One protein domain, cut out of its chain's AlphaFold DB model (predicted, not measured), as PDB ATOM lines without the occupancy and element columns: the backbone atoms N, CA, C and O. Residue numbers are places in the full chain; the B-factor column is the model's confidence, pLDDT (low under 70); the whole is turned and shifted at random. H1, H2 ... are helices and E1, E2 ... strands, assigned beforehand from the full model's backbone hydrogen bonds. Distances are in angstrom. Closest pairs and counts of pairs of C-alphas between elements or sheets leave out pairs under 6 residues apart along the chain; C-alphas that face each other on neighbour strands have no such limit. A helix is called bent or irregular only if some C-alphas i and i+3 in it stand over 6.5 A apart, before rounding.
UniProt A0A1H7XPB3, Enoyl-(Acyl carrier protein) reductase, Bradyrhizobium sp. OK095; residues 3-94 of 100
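Overview. This is residues 3 to 94 of the 100 residues of the protein "Enoyl-(Acyl carrier protein) reductase" of Bradyrhizobium sp. OK095 (UniProt A0A1H7XPB3). A small sheet of three parallel strands has H2 running along one face, with no named helix on the other; H1 lies beyond the strands' far ends, and H3 comes after E3. A wide loop, residues 7 to 28, swings from E1 back to E2, and residues 20 to 25 stick out. The 92 printed residues hold E1, E2, H1, H2, E3, H3 along the chain, sheet order E1, E2, E3; the class is mixed, with 39 residues in named elements, under half. The whole is only just compact, close to loose, with a radius of gyration of the C-alphas of 14.5 A, and elongated, spanning 45 by 26 by 25 A.

Along the chain. Find E1, residues 3 to 6, from C-alpha 3 at (133.802, 121.503, 145.293). E2 is residues 29 to 33, 13.1 A long; E3 is residues 81 to 84. H2, residues 61 to 73, runs 18.6 A from (147.973, 123.362, 140.071). H1 is residues 43 to 51, 13.8 A; H3 is residues 90 to 93. Both are only just irregular: C-alphas 44 and 47 are 6.8 A apart, 90 and 93 6.52 A.

Arrangement. Between E1 and E2 look at N 5 and O 31, 2.9 A; between E2 and E3, at N 32 and O 82, 2.8 A. H2 is on the sheet, two layers, at a height of 9.5 A over it, along E2 at 18 degrees on the local plane; its closest C-alphas to E3 are Ile 64 and Val 84, 6.8 A. E2, H1, H2, E3 make a strand-helix-strand unit, parallel neighbour strands with helices between. H1 and H2 are apart. Every O i to N i+4 pair is within hydrogen-bond range in H2, 3 of 5 in H1; H3 is too short for one.

Size, cuts and confidence. The farthest C-alphas, Leu 25 and Glu 44, are 45.6 A apart. The printed part has no cut; the link E1 to E2 is long. Model pLDDT is under 70 in residues 3 to 26 and 91 to 94.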
ATOM      1  N   ALA A   3     133.283 122.833 144.989       53.34
ATOM      2  CA  ALA A   3     133.802 121.503 145.293       53.34
ATOM      3  C   ALA A   3     134.858 121.096 144.250       53.34
ATOM      4  O   ALA A   3     134.632 121.230 143.053       53.34
ATOM      5  N   LEU A   4     136.015 120.590 144.678       50.75
ATOM      6  CA  LEU A   4     137.051 120.068 143.778       50.75
ATOM      7  C   LEU A   4     137.090 118.540 143.897       50.75
ATOM      8  O   LEU A   4     137.243 118.018 144.999       50.75
ATOM      9  N   ALA A   5     136.973 117.832 142.774       52.53
ATOM     10  CA  ALA A   5     137.166 116.389 142.684       52.53
ATOM     11  C   ALA A   5     138.362 116.096 141.769       52.53
ATOM     12  O   ALA A   5     138.391 116.550 140.628       52.53
ATOM     13  N   VAL A   6     139.352 115.345 142.263       49.84
ATOM     14  CA  VAL A   6     140.542 114.926 141.500       49.84
ATOM     15  C   VAL A   6     140.448 113.424 141.244       49.84
ATOM     16  O   VAL A   6     140.335 112.650 142.197       49.84
ATOM     17  N   GLN A   7     140.460 112.996 139.978       50.19
ATOM     18  CA  GLN A   7     140.452 111.569 139.632       50.19
ATOM     19  C   GLN A   7     141.855 110.970 139.807       50.19
ATOM     20  O   GLN A   7     142.834 111.507 139.295       50.19
ATOM     21  N   ASN A   8     141.958 109.846 140.519       40.41
ATOM     22  CA  ASN A   8     143.213 109.131 140.762       40.41
ATOM     23  C   ASN A   8     143.129 107.742 140.100       40.41
ATOM     24  O   ASN A   8     142.210 106.981 140.394       40.41
ATOM     25  N   LEU A   9     144.044 107.415 139.179       44.75
ATOM     26  CA  LEU A   9     143.903 106.259 138.272       44.75
ATOM     27  C   LEU A   9     144.314 104.899 138.889       44.75
ATOM     28  O   LEU A   9     144.202 103.879 138.220       44.75
ATOM     29  N   VAL A  10     144.791 104.834 140.143       39.00
ATOM     30  CA  VAL A  10     145.448 103.610 140.675       39.00
ATOM     31  C   VAL A  10     144.921 103.127 142.044       39.00
ATOM     32  O   VAL A  10     145.561 102.312 142.698       39.00
ATOM     33  N   SER A  11     143.743 103.559 142.515       28.59
ATOM     34  CA  SER A  11     143.070 102.990 143.712       28.59
ATOM     35  C   SER A  11     141.579 103.378 143.770       28.59
ATOM     36  O   SER A  11     141.226 104.422 143.222       28.59
ATOM     37  N   PRO A  12     140.685 102.583 144.411       30.34
ATOM     38  CA  PRO A  12     139.267 102.936 144.565       30.34
ATOM     39  C   PRO A  12     139.101 104.256 145.350       30.34
ATOM     40  O   PRO A  12     140.017 104.662 146.064       30.34
ATOM     41  N   PRO A  13     137.968 104.964 145.186       39.72
ATOM     42  CA  PRO A  13     137.891 106.420 145.272       39.72
ATOM     43  C   PRO A  13     138.047 106.915 146.710       39.72
ATOM     44  O   PRO A  13     137.227 106.606 147.573       39.72
ATOM     45  N   VAL A  14     139.076 107.723 146.971       35.72
ATOM     46  CA  VAL A  14     139.299 108.330 148.288       35.72
ATOM     47  C   VAL A  14     139.681 109.797 148.115       35.72
ATOM     48  O   VAL A  14     140.819 110.130 147.809       35.72
ATOM     49  N   LEU A  15     138.693 110.676 148.277       36.09
ATOM     50  CA  LEU A  15     138.529 111.564 149.437       36.09
ATOM     51  C   LEU A  15     137.850 112.867 148.981       36.09
ATOM     52  O   LEU A  15     138.479 113.781 148.453       36.09
ATOM     53  N   PHE A  16     136.545 112.962 149.236       39.75
ATOM     54  CA  PHE A  16     135.833 114.235 149.310       39.75
ATOM     55  C   PHE A  16     136.436 115.056 150.464       39.75
ATOM     56  O   PHE A  16     136.002 114.930 151.608       39.75
ATOM     57  N   PHE A  17     137.436 115.896 150.199       34.19
ATOM     58  CA  PHE A  17     137.866 116.919 151.156       34.19
ATOM     59  C   PHE A  17     137.159 118.233 150.825       34.19
ATOM     60  O   PHE A  17     137.679 119.106 150.138       34.19
ATOM     61  N   GLY A  18     135.903 118.317 151.263       35.09
ATOM     62  CA  GLY A  18     135.041 119.475 151.023       35.09
ATOM     63  C   GLY A  18     133.588 119.323 151.472       35.09
ATOM     64  O   GLY A  18     132.787 120.212 151.201       35.09
ATOM     65  N   MET A  19     133.218 118.242 152.172       40.28
ATOM     66  CA  MET A  19     131.904 118.144 152.816       40.28
ATOM     67  C   MET A  19     131.939 118.841 154.184       40.28
ATOM     68  O   MET A  19     131.849 118.225 155.241       40.28
ATOM     69  N   GLY A  20     132.124 120.161 154.152       32.38
ATOM     70  CA  GLY A  20     131.782 121.049 155.254       32.38
ATOM     71  C   GLY A  20     130.346 121.522 155.062       32.38
ATOM     72  O   GLY A  20     130.081 122.283 154.143       32.38
ATOM     73  N   LEU A  21     129.452 120.995 155.901       38.56
ATOM     74  CA  LEU A  21     128.106 121.461 156.249       38.56
ATOM     75  C   LEU A  21     127.458 122.578 155.404       38.56
ATOM     76  O   LEU A  21     127.913 123.718 155.381       38.56
ATOM     77  N   GLY A  22     126.229 122.293 154.969       35.75
ATOM     78  CA  GLY A  22     125.176 123.302 154.891       35.75
ATOM     79  C   GLY A  22     124.588 123.446 153.501       35.75
ATOM     80  O   GLY A  22     125.156 124.109 152.639       35.75
ATOM     81  N   ALA A  23     123.381 122.907 153.325       39.38
ATOM     82  CA  ALA A  23     122.436 123.416 152.343       39.38
ATOM     83  C   ALA A  23     122.100 124.875 152.712       39.38
ATOM     84  O   ALA A  23     121.086 125.169 153.336       39.38
ATOM     85  N   SER A  24     123.015 125.788 152.405       41.59
ATOM     86  CA  SER A  24     122.718 127.204 152.279       41.59
ATOM     87  C   SER A  24     122.323 127.436 150.826       41.59
ATOM     88  O   SER A  24     122.852 126.779 149.932       41.59
ATOM     89  N   LEU A  25     121.374 128.337 150.585       47.19
ATOM     90  CA  LEU A  25     120.895 128.780 149.267       47.19
ATOM     91  C   LEU A  25     121.991 129.532 148.469       47.19
ATOM     92  O   LEU A  25     121.764 130.616 147.941       47.19
ATOM     93  N   GLY A  26     123.214 129.006 148.452       57.47
ATOM     94  CA  GLY A  26     124.381 129.552 147.783       57.47
ATOM     95  C   GLY A  26     124.719 128.743 146.538       57.47
ATOM     96  O   GLY A  26     124.530 127.532 146.486       57.47
ATOM     97  N   ARG A  27     125.255 129.432 145.533       70.25
ATOM     98  CA  ARG A  27     125.758 128.846 144.288       70.25
ATOM     99  C   ARG A  27     126.727 127.692 144.572       70.25
ATOM    100  O   ARG A  27     127.688 127.878 145.327       70.25
ATOM    101  N   SER A  28     126.481 126.531 143.971       72.19
ATOM    102  CA  SER A  28     127.304 125.325 144.113       72.19
ATOM    103  C   SER A  28     127.829 124.886 142.752       72.19
ATOM    104  O   SER A  28     127.028 124.515 141.903       72.19
ATOM    105  N   ASP A  29     129.145 124.899 142.563       81.62
ATOM    106  CA  ASP A  29     129.802 124.403 141.346       81.62
ATOM    107  C   ASP A  29     130.862 123.366 141.719       81.62
ATOM    108  O   ASP A  29     131.310 123.310 142.874       81.62
ATOM    109  N   ALA A  30     131.293 122.573 140.742       82.00
ATOM    110  CA  ALA A  30     132.364 121.608 140.898       82.00
ATOM    111  C   ALA A  30     133.438 121.739 139.810       82.00
ATOM    112  O   ALA A  30     133.146 122.050 138.658       82.00
ATOM    113  N   VAL A  31     134.687 121.453 140.179       83.44
ATOM    114  CA  VAL A  31     135.803 121.256 139.244       83.44
ATOM    115  C   VAL A  31     136.167 119.774 139.237       83.44
ATOM    116  O   VAL A  31     136.513 119.216 140.278       83.44
ATOM    117  N   SER A  32     136.077 119.145 138.067       86.06
ATOM    118  CA  SER A  32     136.495 117.766 137.807       86.06
ATOM    119  C   SER A  32     137.892 117.792 137.194       86.06
ATOM    120  O   SER A  32     138.057 118.090 136.012       86.06
ATOM    121  N   ALA A  33     138.906 117.555 138.017       83.50
ATOM    122  CA  ALA A  33     140.299 117.595 137.602       83.50
ATOM    123  C   ALA A  33     140.756 116.254 137.010       83.50
ATOM    124  O   ALA A  33     140.457 115.185 137.553       83.50
ATOM    125  N   GLY A  34     141.536 116.343 135.930       83.69
ATOM    126  CA  GLY A  34     142.331 115.234 135.399       83.69
ATOM    127  C   GLY A  34     143.621 115.026 136.191       83.69
ATOM    128  O   GLY A  34     143.718 115.398 137.363       83.69
ATOM    129  N   ILE A  35     144.637 114.438 135.557       84.56
ATOM    130  CA  ILE A  35     145.899 114.147 136.244       84.56
ATOM    131  C   ILE A  35     146.726 115.432 136.341       84.56
ATOM    132  O   ILE A  35     147.133 116.018 135.333       84.56
ATOM    133  N   ILE A  36     146.985 115.852 137.580       85.56
ATOM    134  CA  ILE A  36     147.747 117.060 137.900       85.56
ATOM    135  C   ILE A  36     149.153 116.688 138.363       85.56
ATOM    136  O   ILE A  36     149.328 115.807 139.210       85.56
ATOM    137  N   ASN A  37     150.142 117.403 137.836       82.94
ATOM    138  CA  ASN A  37     151.557 117.282 138.136       82.94
ATOM    139  C   ASN A  37     151.827 117.613 139.609       82.94
ATOM    140  O   ASN A  37     152.060 118.749 140.017       82.94
ATOM    141  N   THR A  38     151.745 116.573 140.422       77.38
ATOM    142  CA  THR A  38     151.987 116.580 141.858       77.38
ATOM    143  C   THR A  38     152.805 115.332 142.194       77.38
ATOM    144  O   THR A  38     152.779 114.366 141.427       77.38
ATOM    145  N   PRO A  39     153.506 115.281 143.340       75.44
ATOM    146  CA  PRO A  39     154.314 114.118 143.731       75.44
ATOM    147  C   PRO A  39     153.522 112.820 144.013       75.44
ATOM    148  O   PRO A  39     154.047 111.917 144.654       75.44
ATOM    149  N   MET A  40     152.261 112.714 143.580       72.62
ATOM    150  CA  MET A  40     151.400 111.544 143.778       72.62
ATOM    151  C   MET A  40     151.781 110.342 142.903       72.62
ATOM    152  O   MET A  40     151.390 109.216 143.207       72.62
ATOM    153  N   HIS A  41     152.532 110.564 141.823       73.62
ATOM    154  CA  HIS A  41     152.923 109.522 140.876       73.62
ATOM    155  C   HIS A  41     154.432 109.522 140.668       73.62
ATOM    156  O   HIS A  41     155.051 110.586 140.586       73.62
ATOM    157  N   SER A  42     155.014 108.326 140.556       75.12
ATOM    158  CA  SER A  42     156.439 108.201 140.270       75.12
ATOM    159  C   SER A  42     156.757 108.766 138.874       75.12
ATOM    160  O   SER A  42     155.905 108.681 137.981       75.12
ATOM    161  N   PRO A  43     157.952 109.345 138.654       76.75
ATOM    162  CA  PRO A  43     158.325 109.937 137.365       76.75
ATOM    163  C   PRO A  43     158.202 108.970 136.179       76.75
ATOM    164  O   PRO A  43     157.899 109.381 135.062       76.75
ATOM    165  N   GLU A  44     158.380 107.672 136.416       79.12
ATOM    166  CA  GLU A  44     158.276 106.620 135.401       79.12
ATOM    167  C   GLU A  44     156.844 106.473 134.866       79.12
ATOM    168  O   GLU A  44     156.647 106.141 133.698       79.12
ATOM    169  N   ALA A  45     155.833 106.768 135.691       75.56
ATOM    170  CA  ALA A  45     154.433 106.746 135.282       75.56
ATOM    171  C   ALA A  45     154.031 107.996 134.480       75.56
ATOM    172  O   ALA A  45     153.014 107.975 133.787       75.56
ATOM    173  N   HIS A  46     154.809 109.085 134.529       78.25
ATOM    174  CA  HIS A  46     154.411 110.377 133.951       78.25
ATOM    175  C   HIS A  46     154.196 110.306 132.441       78.25
ATOM    176  O   HIS A  46     153.239 110.889 131.946       78.25
ATOM    177  N   GLN A  47     155.022 109.559 131.704       78.56
ATOM    178  CA  GLN A  47     154.856 109.422 130.249       78.56
ATOM    179  C   GLN A  47     153.530 108.748 129.877       78.56
ATOM    180  O   GLN A  47     152.858 109.177 128.939       78.56
ATOM    181  N   MET A  48     153.129 107.725 130.637       80.06
ATOM    182  CA  MET A  48     151.828 107.078 130.472       80.06
ATOM    183  C   MET A  48     150.691 108.023 130.869       80.06
ATOM    184  O   MET A  48     149.688 108.099 130.176       80.06
ATOM    185  N   LEU A  49     150.838 108.766 131.964       78.50
ATOM    186  CA  LEU A  49     149.810 109.701 132.421       78.50
ATOM    187  C   LEU A  49     149.600 110.848 131.423       78.50
ATOM    188  O   LEU A  49     148.467 111.233 131.153       78.50
ATOM    189  N   VAL A  50     150.674 111.350 130.811       80.69
ATOM    190  CA  VAL A  50     150.622 112.371 129.756       80.69
ATOM    191  C   VAL A  50     149.812 111.899 128.548       80.69
ATOM    192  O   VAL A  50     149.007 112.673 128.032       80.69
ATOM    193  N   SER A  51     149.967 110.641 128.116       79.94
ATOM    194  CA  SER A  51     149.279 110.128 126.920       79.94
ATOM    195  C   SER A  51     147.759 110.011 127.075       79.94
ATOM    196  O   SER A  51     147.047 109.933 126.076       79.94
ATOM    197  N   LEU A  52     147.248 110.051 128.308       80.19
ATOM    198  CA  LEU A  52     145.810 110.046 128.593       80.19
ATOM    199  C   LEU A  52     145.138 111.398 128.321       80.19
ATOM    200  O   LEU A  52     143.913 111.465 128.235       80.19
ATOM    201  N   HIS A  53     145.921 112.463 128.161       77.88
ATOM    202  CA  HIS A  53     145.412 113.803 127.903       77.88
ATOM    203  C   HIS A  53     145.559 114.098 126.411       77.88
ATOM    204  O   HIS A  53     146.687 114.137 125.915       77.88
ATOM    205  N   PRO A  54     144.472 114.390 125.677       83.19
ATOM    206  CA  PRO A  54     144.557 114.888 124.303       83.19
ATOM    207  C   PRO A  54     145.477 116.105 124.134       83.19
ATOM    208  O   PRO A  54     146.093 116.271 123.086       83.19
ATOM    209  N   MET A  55     145.613 116.936 125.171       85.12
ATOM    210  CA  MET A  55     146.556 118.059 125.188       85.12
ATOM    211  C   MET A  55     148.038 117.657 125.307       85.12
ATOM    212  O   MET A  55     148.901 118.528 125.231       85.12
ATOM    213  N   GLY A  56     148.354 116.373 125.501       83.12
ATOM    214  CA  GLY A  56     149.727 115.865 125.525       83.12
ATOM    215  C   GLY A  56     150.564 116.361 126.705       83.12
ATOM    216  O   GLY A  56     151.790 116.386 126.617       83.12
ATOM    217  N   ARG A  57     149.922 116.760 127.810       86.75
ATOM    218  CA  ARG A  57     150.579 117.133 129.069       86.75
ATOM    219  C   ARG A  57     149.687 116.821 130.268       86.75
ATOM    220  O   ARG A  57     148.466 116.816 130.135       86.75
ATOM    221  N   MET A  58     150.299 116.645 131.436       85.19
ATOM    222  CA  MET A  58     149.578 116.718 132.710       85.19
ATOM    223  C   MET A  58     149.160 118.169 132.990       85.19
ATOM    224  O   MET A  58     149.813 119.114 132.530       85.19
ATOM    225  N   GLY A  59     148.075 118.340 133.740       84.88
ATOM    226  CA  GLY A  59     147.692 119.650 134.261       84.88
ATOM    227  C   GLY A  59     148.642 120.103 135.372       84.88
ATOM    228  O   GLY A  59     149.270 119.277 136.026       84.88
ATOM    229  N   ASP A  60     148.724 121.401 135.626       88.31
ATOM    230  CA  ASP A  60     149.416 121.968 136.784       88.31
ATOM    231  C   ASP A  60     148.401 122.525 137.790       88.31
ATOM    232  O   ASP A  60     147.239 122.783 137.469       88.31
ATOM    233  N   VAL A  61     148.834 122.764 139.031       85.50
ATOM    234  CA  VAL A  61     147.973 123.362 140.071       85.50
ATOM    235  C   VAL A  61     147.384 124.705 139.612       85.50
ATOM    236  O   VAL A  61     146.240 125.024 139.932       85.50
ATOM    237  N   SER A  62     148.130 125.473 138.812       86.19
ATOM    238  CA  SER A  62     147.661 126.733 138.229       86.19
ATOM    239  C   SER A  62     146.467 126.566 137.286       86.19
ATOM    240  O   SER A  62     145.631 127.465 137.239       86.19
ATOM    241  N   ASP A  63     146.347 125.434 136.582       89.69
ATOM    242  CA  ASP A  63     145.192 125.154 135.717       89.69
ATOM    243  C   ASP A  63     143.910 125.029 136.564       89.69
ATOM    244  O   ASP A  63     142.869 125.599 136.231       89.69
ATOM    245  N   ILE A  64     144.006 124.363 137.722       85.00
ATOM    246  CA  ILE A  64     142.896 124.231 138.675       85.00
ATOM    247  C   ILE A  64     142.541 125.579 139.299       85.00
ATOM    248  O   ILE A  64     141.371 125.951 139.337       85.00
ATOM    249  N   VAL A  65     143.535 126.342 139.761       86.69
ATOM    250  CA  VAL A  65     143.302 127.673 140.345       86.69
ATOM    251  C   VAL A  65     142.633 128.603 139.330       86.69
ATOM    252  O   VAL A  65     141.679 129.296 139.678       86.69
ATOM    253  N   GLY A  66     143.070 128.581 138.070       87.81
ATOM    254  CA  GLY A  66     142.441 129.344 136.995       87.81
ATOM    255  C   GLY A  66     140.969 128.973 136.792       87.81
ATOM    256  O   GLY A  66     140.121 129.859 136.691       87.81
ATOM    257  N   ALA A  67     140.643 127.680 136.807       87.75
ATOM    258  CA  ALA A  67     139.268 127.197 136.685       87.75
ATOM    259  C   ALA A  67     138.379 127.605 137.871       87.75
ATOM    260  O   ALA A  67     137.221 127.985 137.687       87.75
ATOM    261  N   ILE A  68     138.934 127.584 139.085       85.44
ATOM    262  CA  ILE A  68     138.260 128.067 140.293       85.44
ATOM    263  C   ILE A  68     137.925 129.556 140.158       85.44
ATOM    264  O   ILE A  68     136.773 129.938 140.360       85.44
ATOM    265  N   MET A  69     138.901 130.377 139.761       87.75
ATOM    266  CA  MET A  69     138.716 131.820 139.561       87.75
ATOM    267  C   MET A  69     137.702 132.115 138.448       87.75
ATOM    268  O   MET A  69     136.867 133.011 138.579       87.75
ATOM    269  N   TYR A  70     137.730 131.328 137.368       88.38
ATOM    270  CA  TYR A  70     136.743 131.409 136.296       88.38
ATOM    271  C   TYR A  70     135.327 131.180 136.829       88.38
ATOM    272  O   TYR A  70     134.470 132.055 136.671       88.38
ATOM    273  N   LEU A  71     135.091 130.059 137.520       84.75
ATOM    274  CA  LEU A  71     133.785 129.768 138.103       84.75
ATOM    275  C   LEU A  71     133.395 130.855 139.098       84.75
ATOM    276  O   LEU A  71     132.282 131.362 139.030       84.75
ATOM    277  N   GLU A  72     134.280 131.261 140.007       84.38
ATOM    278  CA  GLU A  72     134.018 132.329 140.980       84.38
ATOM    279  C   GLU A  72     133.479 133.601 140.303       84.38
ATOM    280  O   GLU A  72     132.449 134.130 140.731       84.38
ATOM    281  N   SER A  73     134.104 134.022 139.198       87.00
ATOM    282  CA  SER A  73     133.712 135.208 138.430       87.00
ATOM    283  C   SER A  73     132.368 135.068 137.694       87.00
ATOM    284  O   SER A  73     131.668 136.062 137.479       87.00
ATOM    285  N   ALA A  74     131.959 133.842 137.356       87.88
ATOM    286  CA  ALA A  74     130.754 133.541 136.592       87.88
ATOM    287  C   ALA A  74     129.495 133.545 137.481       87.88
ATOM    288  O   ALA A  74     128.934 132.513 137.837       87.88
ATOM    289  N   ARG A  75     129.014 134.740 137.850       84.50
ATOM    290  CA  ARG A  75     127.940 134.919 138.856       84.50
ATOM    291  C   ARG A  75     126.592 134.268 138.526       84.50
ATOM    292  O   ARG A  75     125.800 134.076 139.443       84.50
ATOM    293  N   PHE A  76     126.322 133.963 137.258       86.62
ATOM    294  CA  PHE A  76     125.070 133.334 136.816       86.62
ATOM    295  C   PHE A  76     125.224 131.839 136.490       86.62
ATOM    296  O   PHE A  76     124.261 131.195 136.085       86.62
ATOM    297  N   VAL A  77     126.423 131.278 136.669       82.19
ATOM    298  CA  VAL A  77     126.688 129.845 136.508       82.19
ATOM    299  C   VAL A  77     126.535 129.183 137.873       82.19
ATOM    300  O   VAL A  77     127.163 129.609 138.836       82.19
ATOM    301  N   THR A  78     125.654 128.190 137.977       82.56
ATOM    302  CA  THR A  78     125.449 127.392 139.191       82.56
ATOM    303  C   THR A  78     125.106 125.960 138.805       82.56
ATOM    304  O   THR A  78     124.388 125.744 137.831       82.56
ATOM    305  N   GLY A  79     125.546 124.990 139.602       82.81
ATOM    306  CA  GLY A  79     125.287 123.567 139.373       82.81
ATOM    307  C   GLY A  79     126.190 122.940 138.309       82.81
ATOM    308  O   GLY A  79     125.901 121.835 137.860       82.81
ATOM    309  N   GLU A  80     127.255 123.633 137.905       85.06
ATOM    310  CA  GLU A  80     128.131 123.204 136.813       85.06
ATOM    311  C   GLU A  80     129.239 122.255 137.293       85.06
ATOM    312  O   GLU A  80     129.754 122.406 138.405       85.06
ATOM    313  N   ILE A  81     129.646 121.310 136.435       85.94
ATOM    314  CA  ILE A  81     130.831 120.465 136.632       85.94
ATOM    315  C   ILE A  81     131.849 120.789 135.536       85.94
ATOM    316  O   ILE A  81     131.862 120.195 134.455       85.94
ATOM    317  N   LEU A  82     132.760 121.706 135.848       86.75
ATOM    318  CA  LEU A  82     133.804 122.121 134.925       86.75
ATOM    319  C   LEU A  82     134.918 121.074 134.871       86.75
ATOM    320  O   LEU A  82     135.607 120.832 135.863       86.75
ATOM    321  N   HIS A  83     135.119 120.480 133.700       87.56
ATOM    322  CA  HIS A  83     136.204 119.532 133.461       87.56
ATOM    323  C   HIS A  83     137.514 120.276 133.182       87.56
ATOM    324  O   HIS A  83     137.580 121.131 132.299       87.56
ATOM    325  N   VAL A  84     138.557 119.941 133.941       88.94
ATOM    326  CA  VAL A  84     139.906 120.513 133.845       88.94
ATOM    327  C   VAL A  84     140.898 119.359 133.775       88.94
ATOM    328  O   VAL A  84     141.583 119.020 134.738       88.94
ATOM    329  N   ASP A  85     140.902 118.684 132.632       86.62
ATOM    330  CA  ASP A  85     141.532 117.372 132.465       86.62
ATOM    331  C   ASP A  85     142.263 117.217 131.124       86.62
ATOM    332  O   ASP A  85     142.464 116.109 130.635       86.62
ATOM    333  N   GLY A  86     142.614 118.329 130.474       84.69
ATOM    334  CA  GLY A  86     143.298 118.304 129.180       84.69
ATOM    335  C   GLY A  86     142.515 117.600 128.063       84.69
ATOM    336  O   GLY A  86     143.124 117.177 127.080       84.69
ATOM    337  N   GLY A  87     141.192 117.452 128.212       82.94
ATOM    338  CA  GLY A  87     140.315 116.771 127.263       82.94
ATOM    339  C   GLY A  87     140.150 115.274 127.522       82.94
ATOM    340  O   GLY A  87     139.543 114.600 126.692       82.94
ATOM    341  N   GLN A  88     140.665 114.734 128.629       80.81
ATOM    342  CA  GLN A  88     140.586 113.306 128.957       80.81
ATOM    343  C   GLN A  88     139.134 112.789 128.941       80.81
ATOM    344  O   GLN A  88     138.857 111.756 128.330       80.81
ATOM    345  N   ALA A  89     138.183 113.524 129.528       76.06
ATOM    346  CA  ALA A  89     136.763 113.168 129.505       76.06
ATOM    347  C   ALA A  89     136.145 113.251 128.099       76.06
ATOM    348  O   ALA A  89     135.285 112.443 127.750       76.06
ATOM    349  N   ALA A  90     136.599 114.190 127.263       72.94
ATOM    350  CA  ALA A  90     136.109 114.362 125.894       72.94
ATOM    351  C   ALA A  90     136.720 113.350 124.901       72.94
ATOM    352  O   ALA A  90     136.103 113.006 123.889       72.94
ATOM    353  N   GLY A  91     137.919 112.837 125.194       58.47
ATOM    354  CA  GLY A  91     138.676 111.909 124.350       58.47
ATOM    355  C   GLY A  91     138.007 110.548 124.126       58.47
ATOM    356  O   GLY A  91     138.357 109.853 123.172       58.47
ATOM    357  N   HIS A  92     136.990 110.187 124.918       50.72
ATOM    358  CA  HIS A  92     136.242 108.934 124.756       50.72
ATOM    359  C   HIS A  92     135.503 108.816 123.404       50.72
ATOM    360  O   HIS A  92     135.165 107.711 122.987       50.72
ATOM    361  N   HIS A  93     135.294 109.924 122.677       40.50
ATOM    362  CA  HIS A  93     134.671 109.922 121.344       40.50
ATOM    363  C   HIS A  93     135.657 109.926 120.161       40.50
ATOM    364  O   HIS A  93     135.231 109.725 119.024       40.50
ATOM    365  N   ALA A  94     136.962 110.126 120.381       42.72
ATOM    366  CA  ALA A  94     137.936 110.225 119.286       42.72
ATOM    367  C   ALA A  94     138.467 108.863 118.796       42.72
ATOM    368  O   ALA A  94     139.018 108.776 117.700       42.72
TER     369      ALA A  94